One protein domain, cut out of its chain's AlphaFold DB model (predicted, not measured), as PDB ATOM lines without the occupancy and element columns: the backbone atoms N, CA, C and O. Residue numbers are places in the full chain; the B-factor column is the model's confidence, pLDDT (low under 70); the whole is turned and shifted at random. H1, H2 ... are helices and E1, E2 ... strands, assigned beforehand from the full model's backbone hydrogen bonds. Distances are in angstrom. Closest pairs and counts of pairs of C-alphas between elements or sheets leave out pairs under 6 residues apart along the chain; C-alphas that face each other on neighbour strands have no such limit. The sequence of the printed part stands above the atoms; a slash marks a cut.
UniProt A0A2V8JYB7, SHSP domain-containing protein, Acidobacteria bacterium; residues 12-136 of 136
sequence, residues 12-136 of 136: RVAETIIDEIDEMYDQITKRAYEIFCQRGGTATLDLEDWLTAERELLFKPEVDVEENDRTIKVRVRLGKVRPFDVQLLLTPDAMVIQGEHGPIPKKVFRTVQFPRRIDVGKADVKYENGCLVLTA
ATOM      1  N   ARG A  12     151.276 114.796 137.051       94.62
ATOM      2  CA  ARG A  12     152.635 115.252 137.349       94.62
ATOM      3  C   ARG A  12     152.686 116.761 137.182       94.62
ATOM      4  O   ARG A  12     152.366 117.270 136.115       94.62
ATOM      5  N   VAL A  13     153.112 117.472 138.218       95.31
ATOM      6  CA  VAL A  13     153.456 118.895 138.105       95.31
ATOM      7  C   VAL A  13     154.914 118.997 137.669       95.31
ATOM      8  O   VAL A  13     155.766 118.291 138.209       95.31
ATOM      9  N   ALA A  14     155.198 119.851 136.689       93.88
ATOM     10  CA  ALA A  14     156.544 120.110 136.195       93.88
ATOM     11  C   ALA A  14     156.779 121.607 135.971       93.88
ATOM     12  O   ALA A  14     155.849 122.413 135.975       93.88
ATOM     13  N   GLU A  15     158.043 121.974 135.775       92.50
ATOM     14  CA  GLU A  15     158.441 123.349 135.456       92.50
ATOM     15  C   GLU A  15     158.218 123.685 133.976       92.50
ATOM     16  O   GLU A  15     157.947 124.834 133.632       92.50
ATOM     17  N   THR A  16     158.306 122.682 133.100       93.81
ATOM     18  CA  THR A  16     158.198 122.831 131.648       93.81
ATOM     19  C   THR A  16     157.537 121.610 131.011       93.81
ATOM     20  O   THR A  16     157.545 120.520 131.582       93.81
ATOM     21  N   ILE A  17     156.966 121.809 129.823       95.25
ATOM     22  CA  ILE A  17     156.427 120.754 128.950       95.25
ATOM     23  C   ILE A  17     157.321 120.475 127.733       95.25
ATOM     24  O   ILE A  17     156.962 119.649 126.897       95.25
ATOM     25  N   ILE A  18     158.433 121.207 127.596       94.50
ATOM     26  CA  ILE A  18     159.282 121.192 126.396       94.50
ATOM     27  C   ILE A  18     159.850 119.795 126.154       94.50
ATOM     28  O   ILE A  18     159.720 119.296 125.045       94.50
ATOM     29  N   ASP A  19     160.357 119.133 127.193       94.00
ATOM     30  CA  ASP A  19     160.958 117.800 127.060       94.00
ATOM     31  C   ASP A  19     159.974 116.776 126.462       94.00
ATOM     32  O   ASP A  19     160.339 116.008 125.577       94.00
ATOM     33  N   GLU A  20     158.700 116.812 126.873       94.69
ATOM     34  CA  GLU A  20     157.668 115.902 126.347       94.69
ATOM     35  C   GLU A  20     157.335 116.191 124.880       94.69
ATOM     36  O   GLU A  20     157.018 115.293 124.097       94.69
ATOM     37  N   ILE A  21     157.356 117.474 124.518       94.19
ATOM     38  CA  ILE A  21     157.101 117.937 123.157       94.19
ATOM     39  C   ILE A  21     158.259 117.516 122.247       94.19
ATOM     40  O   ILE A  21     158.011 116.956 121.179       94.19
ATOM     41  N   ASP A  22     159.497 117.735 122.683       95.81
ATOM     42  CA  ASP A  22     160.704 117.393 121.935       95.81
ATOM     43  C   ASP A  22     160.823 115.878 121.745       95.81
ATOM     44  O   ASP A  22     161.047 115.413 120.626       95.81
ATOM     45  N   GLU A  23     160.563 115.083 122.787       94.69
ATOM     46  CA  GLU A  23     160.598 113.623 122.684       94.69
ATOM     47  C   GLU A  23     159.559 113.093 121.679       94.69
ATOM     48  O   GLU A  23     159.820 112.135 120.937       94.69
ATOM     49  N   MET A  24     158.382 113.724 121.611       94.62
ATOM     50  CA  MET A  24     157.372 113.376 120.617       94.62
ATOM     51  C   MET A  24     157.770 113.826 119.205       94.62
ATOM     52  O   MET A  24     157.609 113.063 118.246       94.62
ATOM     53  N   TYR A  25     158.321 115.033 119.053       94.81
ATOM     54  CA  TYR A  25     158.811 115.518 117.762       94.81
ATOM     55  C   TYR A  25     159.933 114.647 117.201       94.81
ATOM     56  O   TYR A  25     159.938 114.366 116.000       94.81
ATOM     57  N   ASP A  26     160.829 114.153 118.051       96.12
ATOM     58  CA  ASP A  26     161.885 113.224 117.661       96.12
ATOM     59  C   ASP A  26     161.316 111.910 117.115       96.12
ATOM     60  O   ASP A  26     161.798 111.389 116.106       96.12
ATOM     61  N   GLN A  27     160.272 111.371 117.748       95.31
ATOM     62  CA  GLN A  27     159.603 110.148 117.287       95.31
ATOM     63  C   GLN A  27     158.923 110.354 115.930       95.31
ATOM     64  O   GLN A  27     159.092 109.530 115.028       95.31
ATOM     65  N   ILE A  28     158.208 111.471 115.759       95.56
ATOM     66  CA  ILE A  28     157.575 111.826 114.482       95.56
ATOM     67  C   ILE A  28     158.632 112.014 113.394       95.56
ATOM     68  O   ILE A  28     158.478 111.487 112.296       95.56
ATOM     69  N   THR A  29     159.732 112.703 113.698       94.88
ATOM     70  CA  THR A  29     160.818 112.961 112.743       94.88
ATOM     71  C   THR A  29     161.485 111.667 112.286       94.88
ATOM     72  O   THR A  29     161.663 111.459 111.085       94.88
ATOM     73  N   LYS A  30     161.794 110.756 113.220       95.25
ATOM     74  CA  LYS A  30     162.339 109.427 112.894       95.25
ATOM     75  C   LYS A  30     161.393 108.656 111.978       95.25
ATOM     76  O   LYS A  30     161.825 108.130 110.956       95.25
ATOM     77  N   ARG A  31     160.095 108.650 112.290       95.25
ATOM     78  CA  ARG A  31     159.098 107.945 111.481       95.25
ATOM     79  C   ARG A  31     158.901 108.572 110.098       95.25
ATOM     80  O   ARG A  31     158.801 107.848 109.113       95.25
ATOM     81  N   ALA A  32     158.899 109.897 109.998       94.38
ATOM     82  CA  ALA A  32     158.824 110.601 108.719       94.38
ATOM     83  C   ALA A  32     160.020 110.250 107.822       94.38
ATOM     84  O   ALA A  32     159.856 109.993 106.630       94.38
ATOM     85  N   TYR A  33     161.217 110.159 108.408       92.88
ATOM     86  CA  TYR A  33     162.416 109.721 107.699       92.88
ATOM     87  C   TYR A  33     162.312 108.268 107.201       92.88
ATOM     88  O   TYR A  33     162.699 107.973 106.072       92.88
ATOM     89  N   GLU A  34     161.737 107.358 107.990       93.44
ATOM     90  CA  GLU A  34     161.476 105.984 107.539       93.44
ATOM     91  C   GLU A  34     160.522 105.943 106.336       93.44
ATOM     92  O   GLU A  34     160.805 105.248 105.359       93.44
ATOM     93  N   ILE A  35     159.421 106.702 106.382       92.25
ATOM     94  CA  ILE A  35     158.451 106.818 105.278       92.25
ATOM     95  C   ILE A  35     159.147 107.351 104.018       92.25
ATOM     96  O   ILE A  35     159.002 106.791 102.928       92.25
ATOM     97  N   PHE A  36     159.974 108.384 104.180       90.62
ATOM     98  CA  PHE A  36     160.780 108.955 103.111       90.62
ATOM     99  C   PHE A  36     161.715 107.928 102.451       90.62
ATOM    100  O   PHE A  36     161.788 107.836 101.221       90.62
ATOM    101  N   CYS A  37     162.413 107.123 103.255       90.81
ATOM    102  CA  CYS A  37     163.260 106.049 102.747       90.81
ATOM    103  C   CYS A  37     162.443 104.970 102.020       90.81
ATOM    104  O   CYS A  37     162.863 104.495 100.964       90.81
ATOM    105  N   GLN A  38     161.264 104.605 102.536       89.94
ATOM    106  CA  GLN A  38     160.389 103.586 101.941       89.94
ATOM    107  C   GLN A  38     159.864 103.977 100.555       89.94
ATOM    108  O   GLN A  38     159.751 103.116  99.684       89.94
ATOM    109  N   ARG A  39     159.601 105.268 100.309       85.50
ATOM    110  CA  ARG A  39     159.194 105.774  98.983       85.50
ATOM    111  C   ARG A  39     160.358 105.963  97.997       85.50
ATOM    112  O   ARG A  39     160.161 106.519  96.922       85.50
ATOM    113  N   GLY A  40     161.562 105.506  98.349       83.69
ATOM    114  CA  GLY A  40     162.748 105.534  97.487       83.69
ATOM    115  C   GLY A  40     163.617 106.784  97.625       83.69
ATOM    116  O   GLY A  40     164.602 106.911  96.904       83.69
ATOM    117  N   GLY A  41     163.291 107.703  98.541       73.38
ATOM    118  CA  GLY A  41     164.118 108.876  98.837       73.38
ATOM    119  C   GLY A  41     164.290 109.868  97.679       73.38
ATOM    120  O   GLY A  41     165.216 110.674  97.694       73.38
ATOM    121  N   THR A  42     163.432 109.817  96.656       66.75
ATOM    122  CA  THR A  42     163.589 110.597  95.414       66.75
ATOM    123  C   THR A  42     162.900 111.969  95.436       66.75
ATOM    124  O   THR A  42     162.591 112.522  94.385       66.75
ATOM    125  N   ALA A  43     162.665 112.546  96.615       66.06
ATOM    126  CA  ALA A  43     162.055 113.867  96.792       66.06
ATOM    127  C   ALA A  43     162.713 114.619  97.964       66.06
ATOM    128  O   ALA A  43     163.604 114.096  98.626       66.06
ATOM    129  N   THR A  44     162.310 115.859  98.238       66.81
ATOM    130  CA  THR A  44     162.592 116.478  99.544       66.81
ATOM    131  C   THR A  44     161.765 115.774 100.614       66.81
ATOM    132  O   THR A  44     160.608 115.461 100.340       66.81
ATOM    133  N   LEU A  45     162.317 115.571 101.821       66.44
ATOM    134  CA  LEU A  45     161.499 115.263 103.000       66.44
ATOM    135  C   LEU A  45     160.456 116.376 103.104       66.44
ATOM    136  O   LEU A  45     160.797 117.531 103.363       66.44
ATOM    137  N   ASP A  46     159.220 116.049 102.765       79.06
ATOM    138  CA  ASP A  46     158.169 117.036 102.617       79.06
ATOM    139  C   ASP A  46     157.265 117.018 103.848       79.06
ATOM    140  O   ASP A  46     157.320 116.138 104.712       79.06
ATOM    141  N   LEU A  47     156.435 118.050 103.939       88.06
ATOM    142  CA  LEU A  47     155.441 118.186 104.990       88.06
ATOM    143  C   LEU A  47     154.486 116.976 105.050       88.06
ATOM    144  O   LEU A  47     153.947 116.692 106.116       88.06
ATOM    145  N   GLU A  48     154.286 116.249 103.947       89.50
ATOM    146  CA  GLU A  48     153.349 115.125 103.887       89.50
ATOM    147  C   GLU A  48     153.903 113.876 104.579       89.50
ATOM    148  O   GLU A  48     153.162 113.221 105.315       89.50
ATOM    149  N   ASP A  49     155.197 113.575 104.427       91.94
ATOM    150  CA  ASP A  49     155.844 112.481 105.169       91.94
ATOM    151  C   ASP A  49     155.744 112.728 106.685       91.94
ATOM    152  O   ASP A  49     155.431 111.820 107.459       91.94
ATOM    153  N   TRP A  50     155.938 113.984 107.108       93.38
ATOM    154  CA  TRP A  50     155.791 114.390 108.506       93.38
ATOM    155  C   TRP A  50     154.345 114.262 109.003       93.38
ATOM    156  O   TRP A  50     154.102 113.668 110.053       93.38
ATOM    157  N   LEU A  51     153.366 114.762 108.241       93.25
ATOM    158  CA  LEU A  51     151.945 114.661 108.601       93.25
ATOM    159  C   LEU A  51     151.466 113.207 108.633       93.25
ATOM    160  O   LEU A  51     150.632 112.846 109.467       93.25
ATOM    161  N   THR A  52     151.989 112.364 107.745       93.62
ATOM    162  CA  THR A  52     151.696 110.928 107.728       93.62
ATOM    163  C   THR A  52     152.258 110.258 108.975       93.62
ATOM    164  O   THR A  52     151.504 109.593 109.686       93.62
ATOM    165  N   ALA A  53     153.529 110.502 109.306       95.06
ATOM    166  CA  ALA A  53     154.148 110.008 110.533       95.06
ATOM    167  C   ALA A  53     153.380 110.447 111.788       95.06
ATOM    168  O   ALA A  53     153.094 109.629 112.663       95.06
ATOM    169  N   GLU A  54     152.979 111.718 111.859       94.94
ATOM    170  CA  GLU A  54     152.175 112.233 112.964       94.94
ATOM    171  C   GLU A  54     150.844 111.475 113.088       94.94
ATOM    172  O   GLU A  54     150.476 111.036 114.178       94.94
ATOM    173  N   ARG A  55     150.125 111.270 111.977       93.44
ATOM    174  CA  ARG A  55     148.851 110.533 111.967       93.44
ATOM    175  C   ARG A  55     149.023 109.061 112.323       93.44
ATOM    176  O   ARG A  55     148.098 108.489 112.904       93.44
ATOM    177  N   GLU A  56     150.137 108.438 111.954       93.75
ATOM    178  CA  GLU A  56     150.440 107.045 112.291       93.75
ATOM    179  C   GLU A  56     150.741 106.872 113.778       93.75
ATOM    180  O   GLU A  56     150.247 105.918 114.374       93.75
ATOM    181  N   LEU A  57     151.496 107.800 114.368       93.81
ATOM    182  CA  LEU A  57     151.965 107.700 115.749       93.81
ATOM    183  C   LEU A  57     150.980 108.261 116.772       93.81
ATOM    184  O   LEU A  57     150.934 107.757 117.892       93.81
ATOM    185  N   LEU A  58     150.203 109.293 116.427       94.00
ATOM    186  CA  LEU A  58     149.414 110.039 117.403       94.00
ATOM    187  C   LEU A  58     147.910 109.807 117.305       94.00
ATOM    188  O   LEU A  58     147.282 109.881 116.247       94.00
ATOM    189  N   PHE A  59     147.310 109.643 118.478       92.56
ATOM    190  CA  PHE A  59     145.911 109.932 118.727       92.56
ATOM    191  C   PHE A  59     145.804 111.283 119.441       92.56
ATOM    192  O   PHE A  59     146.282 111.453 120.563       92.56
ATOM    193  N   LYS A  60     145.151 112.245 118.786       91.88
ATOM    194  CA  LYS A  60     144.921 113.590 119.320       91.88
ATOM    195  C   LYS A  60     143.491 113.680 119.869       91.88
ATOM    196  O   LYS A  60     142.573 113.832 119.061       91.88
ATOM    197  N   PRO A  61     143.276 113.587 121.194       92.06
ATOM    198  CA  PRO A  61     141.950 113.768 121.770       92.06
ATOM    199  C   PRO A  61     141.421 115.176 121.487       92.06
ATOM    200  O   PRO A  61     142.181 116.147 121.400       92.06
ATOM    201  N   GLU A  62     140.102 115.283 121.357       94.69
ATOM    202  CA  GLU A  62     139.445 116.577 121.236       94.69
ATOM    203  C   GLU A  62     139.483 117.304 122.580       94.69
ATOM    204  O   GLU A  62     139.249 116.708 123.635       94.69
ATOM    205  N   VAL A  63     139.765 118.602 122.520       95.88
ATOM    206  CA  VAL A  63     139.890 119.465 123.691       95.88
ATOM    207  C   VAL A  63     138.939 120.634 123.540       95.88
ATOM    208  O   VAL A  63     138.860 121.242 122.475       95.88
ATOM    209  N   ASP A  64     138.257 120.943 124.629       95.88
ATOM    210  CA  ASP A  64     137.422 122.117 124.800       95.88
ATOM    211  C   ASP A  64     137.956 122.925 125.986       95.88
ATOM    212  O   ASP A  64     138.209 122.364 127.055       95.88
ATOM    213  N   VAL A  65     138.186 124.220 125.781       95.88
ATOM    214  CA  VAL A  65     138.725 125.132 126.797       95.88
ATOM    215  C   VAL A  65     137.704 126.236 127.010       95.88
ATOM    216  O   VAL A  65     137.435 127.021 126.107       95.88
ATOM    217  N   GLU A  66     137.165 126.298 128.220       94.75
ATOM    218  CA  GLU A  66     136.272 127.357 128.671       94.75
ATOM    219  C   GLU A  66     136.994 128.218 129.706       94.75
ATOM    220  O   GLU A  66     137.646 127.707 130.622       94.75
ATOM    221  N   GLU A  67     136.846 129.531 129.583       92.75
ATOM    222  CA  GLU A  67     137.328 130.491 130.564       92.75
ATOM    223  C   GLU A  67     136.187 131.398 131.008       92.75
ATOM    224  O   GLU A  67     135.475 131.984 130.192       92.75
ATOM    225  N   ASN A  68     136.077 131.552 132.325       89.25
ATOM    226  CA  ASN A  68     135.262 132.572 132.965       89.25
ATOM    227  C   ASN A  68     136.167 133.407 133.890       89.25
ATOM    228  O   ASN A  68     137.274 132.982 134.229       89.25
ATOM    229  N   ASP A  69     135.660 134.533 134.406       82.50
ATOM    230  CA  ASP A  69     136.413 135.505 135.228       82.50
ATOM    231  C   ASP A  69     137.212 134.912 136.404       82.50
ATOM    232  O   ASP A  69     138.143 135.534 136.911       82.50
ATOM    233  N   ARG A  70     136.824 133.729 136.893       84.19
ATOM    234  CA  ARG A  70     137.432 133.086 138.066       84.19
ATOM    235  C   ARG A  70     138.026 131.717 137.797       84.19
ATOM    236  O   ARG A  70     138.821 131.263 138.610       84.19
ATOM    237  N   THR A  71     137.657 131.061 136.701       91.44
ATOM    238  CA  THR A  71     137.952 129.638 136.502       91.44
ATOM    239  C   THR A  71     138.293 129.334 135.056       91.44
ATOM    240  O   THR A  71     137.610 129.812 134.151       91.44
ATOM    241  N   ILE A  72     139.296 128.492 134.853       95.00
ATOM    242  CA  ILE A  72     139.573 127.815 133.593       95.00
ATOM    243  C   ILE A  72     139.064 126.389 133.727       95.00
ATOM    244  O   ILE A  72     139.365 125.697 134.701       95.00
ATOM    245  N   LYS A  73     138.301 125.940 132.736       95.94
ATOM    246  CA  LYS A  73     137.845 124.562 132.639       95.94
ATOM    247  C   LYS A  73     138.310 123.973 131.322       95.94
ATOM    248  O   LYS A  73     137.915 124.437 130.257       95.94
ATOM    249  N   VAL A  74     139.120 122.922 131.392       96.69
ATOM    250  CA  VAL A  74     139.527 122.170 130.206       96.69
ATOM    251  C   VAL A  74     138.878 120.802 130.215       96.69
ATOM    252  O   VAL A  74     139.022 120.051 131.177       96.69
ATOM    253  N   ARG A  75     138.184 120.459 129.129       96.12
ATOM    254  CA  ARG A  75     137.603 119.134 128.913       96.12
ATOM    255  C   ARG A  75     138.323 118.429 127.780       96.12
ATOM    256  O   ARG A  75     138.407 118.948 126.671       96.12
ATOM    257  N   VAL A  76     138.797 117.223 128.047       95.56
ATOM    258  CA  VAL A  76     139.493 116.373 127.084       95.56
ATOM    259  C   VAL A  76     138.669 115.114 126.870       95.56
ATOM    260  O   VAL A  76     138.452 114.333 127.799       95.56
ATOM    261  N   ARG A  77     138.203 114.903 125.639       93.94
ATOM    262  CA  ARG A  77     137.440 113.707 125.266       93.94
ATOM    263  C   ARG A  77     138.402 112.562 124.966       93.94
ATOM    264  O   ARG A  77     139.036 112.539 123.914       93.94
ATOM    265  N   LEU A  78     138.491 111.604 125.889       88.12
ATOM    266  CA  LEU A  78     139.373 110.434 125.764       88.12
ATOM    267  C   LEU A  78     138.777 109.328 124.876       88.12
ATOM    268  O   LEU A  78     139.498 108.460 124.383       88.12
ATOM    269  N   GLY A  79     137.465 109.360 124.628       84.38
ATOM    270  CA  GLY A  79     136.793 108.377 123.784       84.38
ATOM    271  C   GLY A  79     136.888 106.969 124.376       84.38
ATOM    272  O   GLY A  79     136.278 106.690 125.404       84.38
ATOM    273  N   LYS A  80     137.630 106.072 123.711       82.38
ATOM    274  CA  LYS A  80     137.844 104.679 124.154       82.38
ATOM    275  C   LYS A  80     139.128 104.479 124.971       82.38
ATOM    276  O   LYS A  80     139.388 103.357 125.403       82.38
ATOM    277  N   VAL A  81     139.936 105.524 125.154       86.62
ATOM    278  CA  VAL A  81     141.158 105.467 125.965       86.62
ATOM    279  C   VAL A  81     140.778 105.369 127.439       86.62
ATOM    280  O   VAL A  81     139.920 106.116 127.915       86.62
ATOM    281  N   ARG A  82     141.409 104.445 128.171       85.44
ATOM    282  CA  ARG A  82     141.144 104.283 129.602       85.44
ATOM    283  C   ARG A  82     141.886 105.380 130.372       85.44
ATOM    284  O   ARG A  82     143.052 105.624 130.085       85.44
ATOM    285  N   PRO A  83     141.270 106.025 131.371       85.38
ATOM    286  CA  PRO A  83     141.907 107.146 132.073       85.38
ATOM    287  C   PRO A  83     143.196 106.819 132.832       85.38
ATOM    288  O   PRO A  83     143.989 107.716 133.078       85.38
ATOM    289  N   PHE A  84     143.429 105.553 133.173       86.81
ATOM    290  CA  PHE A  84     144.683 105.093 133.778       86.81
ATOM    291  C   PHE A  84     145.777 104.750 132.752       86.81
ATOM    292  O   PHE A  84     146.918 104.546 133.149       86.81
ATOM    293  N   ASP A  85     145.455 104.716 131.454       89.50
ATOM    294  CA  ASP A  85     146.448 104.604 130.372       89.50
ATOM    295  C   ASP A  85     147.009 105.981 129.967       89.50
ATOM    296  O   ASP A  85     147.838 106.069 129.061       89.50
ATOM    297  N   VAL A  86     146.538 107.061 130.604       91.44
ATOM    298  CA  VAL A  86     146.985 108.433 130.349       91.44
ATOM    299  C   VAL A  86     147.515 109.088 131.613       91.44
ATOM    300  O   VAL A  86     147.088 108.793 132.723       91.44
ATOM    301  N   GLN A  87     148.421 110.031 131.419       93.50
ATOM    302  CA  GLN A  87     148.989 110.895 132.432       93.50
ATOM    303  C   GLN A  87     148.845 112.350 131.984       93.50
ATOM    304  O   GLN A  87     148.964 112.675 130.799       93.50
ATOM    305  N   LEU A  88     148.619 113.232 132.952       95.06
ATOM    306  CA  LEU A  88     148.713 114.671 132.762       95.06
ATOM    307  C   LEU A  88     150.052 115.192 133.261       95.06
ATOM    308  O   LEU A  88     150.450 114.922 134.395       95.06
ATOM    309  N   LEU A  89     150.700 116.005 132.439       96.88
ATOM    310  CA  LEU A  89     151.741 116.922 132.866       96.88
ATOM    311  C   LEU A  89     151.137 118.320 132.990       96.88
ATOM    312  O   LEU A  89     150.566 118.813 132.020       96.88
ATOM    313  N   LEU A  90     151.270 118.957 134.150       97.06
ATOM    314  CA  LEU A  90     150.779 120.310 134.404       97.06
ATOM    315  C   LEU A  90     151.932 121.276 134.656       97.06
ATOM    316  O   LEU A  90     152.828 121.006 135.453       97.06
ATOM    317  N   THR A  91     151.835 122.439 134.026       97.38
ATOM    318  CA  THR A  91     152.625 123.640 134.309       97.38
ATOM    319  C   THR A  91     151.657 124.806 134.539       97.38
ATOM    320  O   THR A  91     150.471 124.676 134.224       97.38
ATOM    321  N   PRO A  92     152.106 125.962 135.054       96.94
ATOM    322  CA  PRO A  92     151.232 127.127 135.189       96.94
ATOM    323  C   PRO A  92     150.620 127.602 133.867       96.94
ATOM    324  O   PRO A  92     149.527 128.154 133.888       96.94
ATOM    325  N   ASP A  93     151.307 127.404 132.740       96.56
ATOM    326  CA  ASP A  93     150.930 127.967 131.436       96.56
ATOM    327  C   ASP A  93     150.233 126.958 130.512       96.56
ATOM    328  O   ASP A  93     149.544 127.346 129.571       96.56
ATOM    329  N   ALA A  94     150.404 125.660 130.759       97.06
ATOM    330  CA  ALA A  94     149.929 124.620 129.858       97.06
ATOM    331  C   ALA A  94     149.816 123.249 130.528       97.06
ATOM    332  O   ALA A  94     150.410 122.985 131.578       97.06
ATOM    333  N   MET A  95     149.137 122.337 129.837       96.44
ATOM    334  CA  MET A  95     149.188 120.910 130.127       96.44
ATOM    335  C   MET A  95     149.519 120.060 128.907       96.44
ATOM    336  O   MET A  95     149.196 120.420 127.773       96.44
ATOM    337  N   VAL A  96     150.097 118.890 129.166       97.31
ATOM    338  CA  VAL A  96     150.245 117.808 128.190       97.31
ATOM    339  C   VAL A  96     149.462 116.599 128.680       97.31
ATOM    340  O   VAL A  96     149.633 116.155 129.813       97.31
ATOM    341  N   ILE A  97     148.605 116.066 127.817       95.62
ATOM    342  CA  ILE A  97     147.995 114.750 127.981       95.62
ATOM    343  C   ILE A  97     148.840 113.776 127.184       95.62
ATOM    344  O   ILE A  97     148.979 113.961 125.975       95.62
ATOM    345  N   GLN A  98     149.366 112.744 127.835       94.44
ATOM    346  CA  GLN A  98     150.115 111.696 127.156       94.44
ATOM    347  C   GLN A  98     149.771 110.302 127.670       94.44
ATOM    348  O   GLN A  98     149.305 110.159 128.795       94.44
ATOM    349  N   GLY A  99     149.963 109.274 126.847       91.88
ATOM    350  CA  GLY A  99     149.672 107.899 127.237       91.88
ATOM    351  C   GLY A  99     149.578 106.936 126.066       91.88
ATOM    352  O   GLY A  99     149.949 107.258 124.934       91.88
ATOM    353  N   GLU A 100     149.029 105.759 126.327       86.44
ATOM    354  CA  GLU A 100     148.860 104.712 125.323       86.44
ATOM    355  C   GLU A 100     147.399 104.608 124.883       86.44
ATOM    356  O   GLU A 100     146.481 104.526 125.698       86.44
ATOM    357  N   HIS A 101     147.153 104.566 123.571       77.88
ATOM    358  CA  HIS A 101     145.824 104.267 123.046       77.88
ATOM    359  C   HIS A 101     145.609 102.743 122.991       77.88
ATOM    360  O   HIS A 101     145.367 102.187 121.925       77.88
ATOM    361  N   GLY A 102     145.662 102.059 124.138       71.81
ATOM    362  CA  GLY A 102     145.404 100.618 124.319       71.81
ATOM    363  C   GLY A 102     145.441  99.738 123.046       71.81
ATOM    364  O   GLY A 102     146.515  99.322 122.624       71.81
ATOM    365  N   PRO A 103     144.288  99.433 122.409       66.62
ATOM    366  CA  PRO A 103     144.199  98.491 121.282       66.62
ATOM    367  C   PRO A 103     144.781  98.991 119.946       66.62
ATOM    368  O   PRO A 103     144.788  98.242 118.972       66.62
ATOM    369  N   ILE A 104     145.211 100.251 119.859       70.44
ATOM    370  CA  ILE A 104     145.799 100.854 118.660       70.44
ATOM    371  C   ILE A 104     147.234 101.252 119.017       70.44
ATOM    372  O   ILE A 104     147.432 101.870 120.059       70.44
ATOM    373  N   PRO A 105     148.239 100.991 118.165       78.25
ATOM    374  CA  PRO A 105     149.632 101.370 118.426       78.25
ATOM    375  C   PRO A 105     149.878 102.886 118.268       78.25
ATOM    376  O   PRO A 105     150.895 103.304 117.727       78.25
ATOM    377  N   LYS A 106     148.929 103.722 118.700       89.75
ATOM    378  CA  LYS A 106     149.032 105.178 118.715       89.75
ATOM    379  C   LYS A 106     149.260 105.654 120.139       89.75
ATOM    380  O   LYS A 106     148.587 105.209 121.068       89.75
ATOM    381  N   LYS A 107     150.160 106.611 120.307       92.38
ATOM    382  CA  LYS A 107     150.306 107.344 121.559       92.38
ATOM    383  C   LYS A 107     149.222 108.403 121.641       92.38
ATOM    384  O   LYS A 107     148.974 109.140 120.687       92.38
ATOM    385  N   VAL A 108     148.565 108.484 122.788       94.12
ATOM    386  CA  VAL A 108     147.768 109.660 123.124       94.12
ATOM    387  C   VAL A 108     148.768 110.772 123.379       94.12
ATOM    388  O   VAL A 108     149.657 110.596 124.205       94.12
ATOM    389  N   PHE A 109     148.664 111.883 122.658       95.25
ATOM    390  CA  PHE A 109     149.497 113.053 122.922       95.25
ATOM    391  C   PHE A 109     148.764 114.328 122.528       95.25
ATOM    392  O   PHE A 109     148.302 114.477 121.390       95.25
ATOM    393  N   ARG A 110     148.639 115.261 123.468       95.38
ATOM    394  CA  ARG A 110     148.027 116.563 123.218       95.38
ATOM    395  C   ARG A 110     148.564 117.610 124.171       95.38
ATOM    396  O   ARG A 110     148.432 117.466 125.378       95.38
ATOM    397  N   THR A 111     149.042 118.710 123.610       96.56
ATOM    398  CA  THR A 111     149.347 119.923 124.367       96.56
ATOM    399  C   THR A 111     148.140 120.854 124.371       96.56
ATOM    400  O   THR A 111     147.465 121.021 123.349       96.56
ATOM    401  N   VAL A 112     147.879 121.480 125.514       96.62
ATOM    402  CA  VAL A 112     146.866 122.520 125.685       96.62
ATOM    403  C   VAL A 112     147.513 123.697 126.395       96.62
ATOM    404  O   VAL A 112     147.935 123.570 127.540       96.62
ATOM    405  N   GLN A 113     147.593 124.833 125.708       96.31
ATOM    406  CA  GLN A 113     147.995 126.098 126.317       96.31
ATOM    407  C   GLN A 113     146.798 126.680 127.064       96.31
ATOM    408  O   GLN A 113     145.679 126.671 126.541       96.31
ATOM    409  N   PHE A 114     147.018 127.166 128.279       95.62
ATOM    410  CA  PHE A 114     145.978 127.841 129.036       95.62
ATOM    411  C   PHE A 114     145.853 129.299 128.583       95.62
ATOM    412  O   PHE A 114     146.855 129.924 128.234       95.62
ATOM    413  N   PRO A 115     144.638 129.872 128.602       94.19
ATOM    414  CA  PRO A 115     144.441 131.276 128.238       94.19
ATOM    415  C   PRO A 115     145.095 132.240 129.244       94.19
ATOM    416  O   PRO A 115     145.442 133.367 128.896       94.19
ATOM    417  N   ARG A 116     145.314 131.783 130.483       93.88
ATOM    418  CA  ARG A 116     146.067 132.480 131.529       93.88
ATOM    419  C   ARG A 116     146.745 131.481 132.460       93.88
ATOM    420  O   ARG A 116     146.346 130.319 132.528       93.88
ATOM    421  N   ARG A 117     147.717 131.968 133.234       94.75
ATOM    422  CA  ARG A 117     148.387 131.168 134.262       94.75
ATOM    423  C   ARG A 117     147.418 130.655 135.325       94.75
ATOM    424  O   ARG A 117     146.568 131.410 135.805       94.75
ATOM    425  N   ILE A 118     147.605 129.400 135.727       94.44
ATOM    426  CA  ILE A 118     146.847 128.748 136.801       94.44
ATOM    427  C   ILE A 118     147.715 128.449 138.028       94.44
ATOM    428  O   ILE A 118     148.935 128.304 137.937       94.44
ATOM    429  N   ASP A 119     147.065 128.317 139.185       94.19
ATOM    430  CA  ASP A 119     147.669 127.759 140.397       94.19
ATOM    431  C   ASP A 119     147.536 126.230 140.354       94.19
ATOM    432  O   ASP A 119     146.495 125.670 140.697       94.19
ATOM    433  N   VAL A 120     148.594 125.549 139.910       94.19
ATOM    434  CA  VAL A 120     148.612 124.082 139.764       94.19
ATOM    435  C   VAL A 120     148.335 123.337 141.075       94.19
ATOM    436  O   VAL A 120     147.856 122.210 141.029       94.19
ATOM    437  N   GLY A 121     148.586 123.952 142.239       92.88
ATOM    438  CA  GLY A 121     148.295 123.353 143.547       92.88
ATOM    439  C   GLY A 121     146.812 123.387 143.925       92.88
ATOM    440  O   GLY A 121     146.396 122.667 144.831       92.88
ATOM    441  N   LYS A 122     146.014 124.215 143.240       92.69
ATOM    442  CA  LYS A 122     144.553 124.306 143.398       92.69
ATOM    443  C   LYS A 122     143.783 123.674 142.244       92.69
ATOM    444  O   LYS A 122     142.557 123.614 142.313       92.69
ATOM    445  N   ALA A 123     144.482 123.232 141.201       93.81
ATOM    446  CA  ALA A 123     143.864 122.569 140.070       93.81
ATOM    447  C   ALA A 123     143.267 121.223 140.504       93.81
ATOM    448  O   ALA A 123     143.912 120.424 141.182       93.81
ATOM    449  N   ASP A 124     142.033 120.969 140.082       93.38
ATOM    450  CA  ASP A 124     141.321 119.717 140.307       93.38
ATOM    451  C   ASP A 124     141.164 118.982 138.975       93.38
ATOM    452  O   ASP A 124     140.784 119.580 137.965       93.38
ATOM    453  N   VAL A 125     141.464 117.683 138.977       93.19
ATOM    454  CA  VAL A 125     141.381 116.824 137.793       93.19
ATOM    455  C   VAL A 125     140.442 115.671 138.091       93.19
ATOM    456  O   VAL A 125     140.656 114.896 139.022       93.19
ATOM    457  N   LYS A 126     139.407 115.535 137.264       92.25
ATOM    458  CA  LYS A 126     138.390 114.492 137.393       92.25
ATOM    459  C   LYS A 126     138.150 113.794 136.069       92.25
ATOM    460  O   LYS A 126     138.375 114.359 135.003       92.25
ATOM    461  N   TYR A 127     137.646 112.570 136.149       90.69
ATOM    462  CA  TYR A 127     137.086 111.874 135.001       90.69
ATOM    463  C   TYR A 127     135.572 111.752 135.158       90.69
ATOM    464  O   TYR A 127     135.087 111.063 136.054       90.69
ATOM    465  N   GLU A 128     134.823 112.415 134.283       88.88
ATOM    466  CA  GLU A 128     133.361 112.414 134.289       88.88
ATOM    467  C   GLU A 128     132.814 112.371 132.860       88.88
ATOM    468  O   GLU A 128     133.323 113.033 131.959       88.88
ATOM    469  N   ASN A 129     131.767 111.572 132.629       85.25
ATOM    470  CA  ASN A 129     131.062 111.496 131.340       85.25
ATOM    471  C   ASN A 129     131.978 111.258 130.117       85.25
ATOM    472  O   ASN A 129     131.789 111.859 129.061       85.25
ATOM    473  N   GLY A 130     132.997 110.400 130.250       85.62
ATOM    474  CA  GLY A 130     133.938 110.109 129.157       85.62
ATOM    475  C   GLY A 130     135.003 111.189 128.922       85.62
ATOM    476  O   GLY A 130     135.783 111.096 127.971       85.62
ATOM    477  N   CYS A 131     135.026 112.220 129.768       90.75
ATOM    478  CA  CYS A 131     135.927 113.352 129.664       90.75
ATOM    479  C   CYS A 131     136.851 113.416 130.873       90.75
ATOM    480  O   CYS A 131     136.422 113.278 132.017       90.75
ATOM    481  N   LEU A 132     138.117 113.708 130.611       93.00
ATOM    482  CA  LEU A 132     138.999 114.275 131.615       93.00
ATOM    483  C   LEU A 132     138.669 115.760 131.734       93.00
ATOM    484  O   LEU A 132     138.579 116.459 130.725       93.00
ATOM    485  N   VAL A 133     138.466 116.233 132.955       94.56
ATOM    486  CA  VAL A 133     138.086 117.610 133.254       94.56
ATOM    487  C   VAL A 133     139.092 118.185 134.235       94.56
ATOM    488  O   VAL A 133     139.192 117.711 135.363       94.56
ATOM    489  N   LEU A 134     139.821 119.209 133.797       95.50
ATOM    490  CA  LEU A 134     140.668 120.040 134.646       95.50
ATOM    491  C   LEU A 134     139.920 121.329 134.979       95.50
ATOM    492  O   LEU A 134     139.380 121.971 134.077       95.50
ATOM    493  N   THR A 135     139.895 121.709 136.254       95.06
ATOM    494  CA  THR A 135     139.349 122.990 136.725       95.06
ATOM    495  C   THR A 135     140.394 123.706 137.570       95.06
ATOM    496  O   THR A 135     140.935 123.094 138.489       95.06
ATOM    497  N   ALA A 136     140.674 124.975 137.272       92.88
ATOM    498  CA  ALA A 136     141.654 125.793 137.995       92.88
ATOM    499  C   ALA A 136     141.277 127.280 138.042       92.88
ATOM    500  O   ALA A 136     140.444 127.710 137.213       92.88
TER     501      ALA A 136
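Overview. This is residues 12 to 136 of the 136 residues of the protein "SHSP domain-containing protein" of Acidobacteria bacterium (UniProt A0A2V8JYB7). Two antiparallel sheets, E1 E2 E7 E6 and E3 E4 E5, stand partly face to face as a loose sandwich, and an arm of two crossed helices, H1 and H2, reaches away from one end and makes the length. The printed part has 125 residues with two named helices, then seven named strands, a mixed class. It is only just compact, close to loose, with a radius of gyration of the C-alphas of 16.6 A, and elongated, spanning 55 by 28 by 22 A.

Arrangement. Start at residues 12 to 13, which pair, parallel, with residues 89 to 90 of E3, residues 86 to 90. Next comes H1, residues 18 to 38, which only grazes the sheet of E3, E4, residues 94 to 100, and E5, residues 107 to 113, with its residues 18 to 24. With residues 28 to 36 alone it touches H2, residues 47 to 57, closest at the C-alphas of Ala 32 and Trp 50, 4.9 A; they run opposite ways at a steep tilt of 68 degrees, only just short of about perpendicular. In both helices every O i to N i+4 pair is within hydrogen-bond range. Look next at the hairpin of E1, residues 62 to 68, and E2, residues 71 to 77, with N 66 and O 73 at 2.9 A. E3, E4 and E5 form a meander, each strand the antiparallel neighbour of the one before, with N 89 and O 96 at 2.8 A and N 97 and O 110 at 2.8 A. E6, residues 124 to 128, and E7, residues 131 to 135, make a hairpin, with N 133 and O 126 at 2.8 A; E7 and E2 are antiparallel neighbours, with N 76 and O 132 within hydrogen-bond range at 2.8 A. That sheet is twisted, and the C-alphas of Val 63 in E1 and Val 112 in E5 are 7.9 A apart.

Along the chain. Find C-alpha 18 at (159.282, 121.192, 126.396); from there H1 runs 30.2 A, and H2 is 15.4 A long. E4 spans 20.4 A and E1 20.3 A. E7 ends at C-alpha 135, (139.349, 122.990, 136.725).

Size, cuts and confidence. The C-alphas of Gly 40 and Arg 70, the two farthest apart, are 55.2 A apart. The printed part has no cut, and no link is long. Confidence is under 70 at residues 42 to 45 and 103.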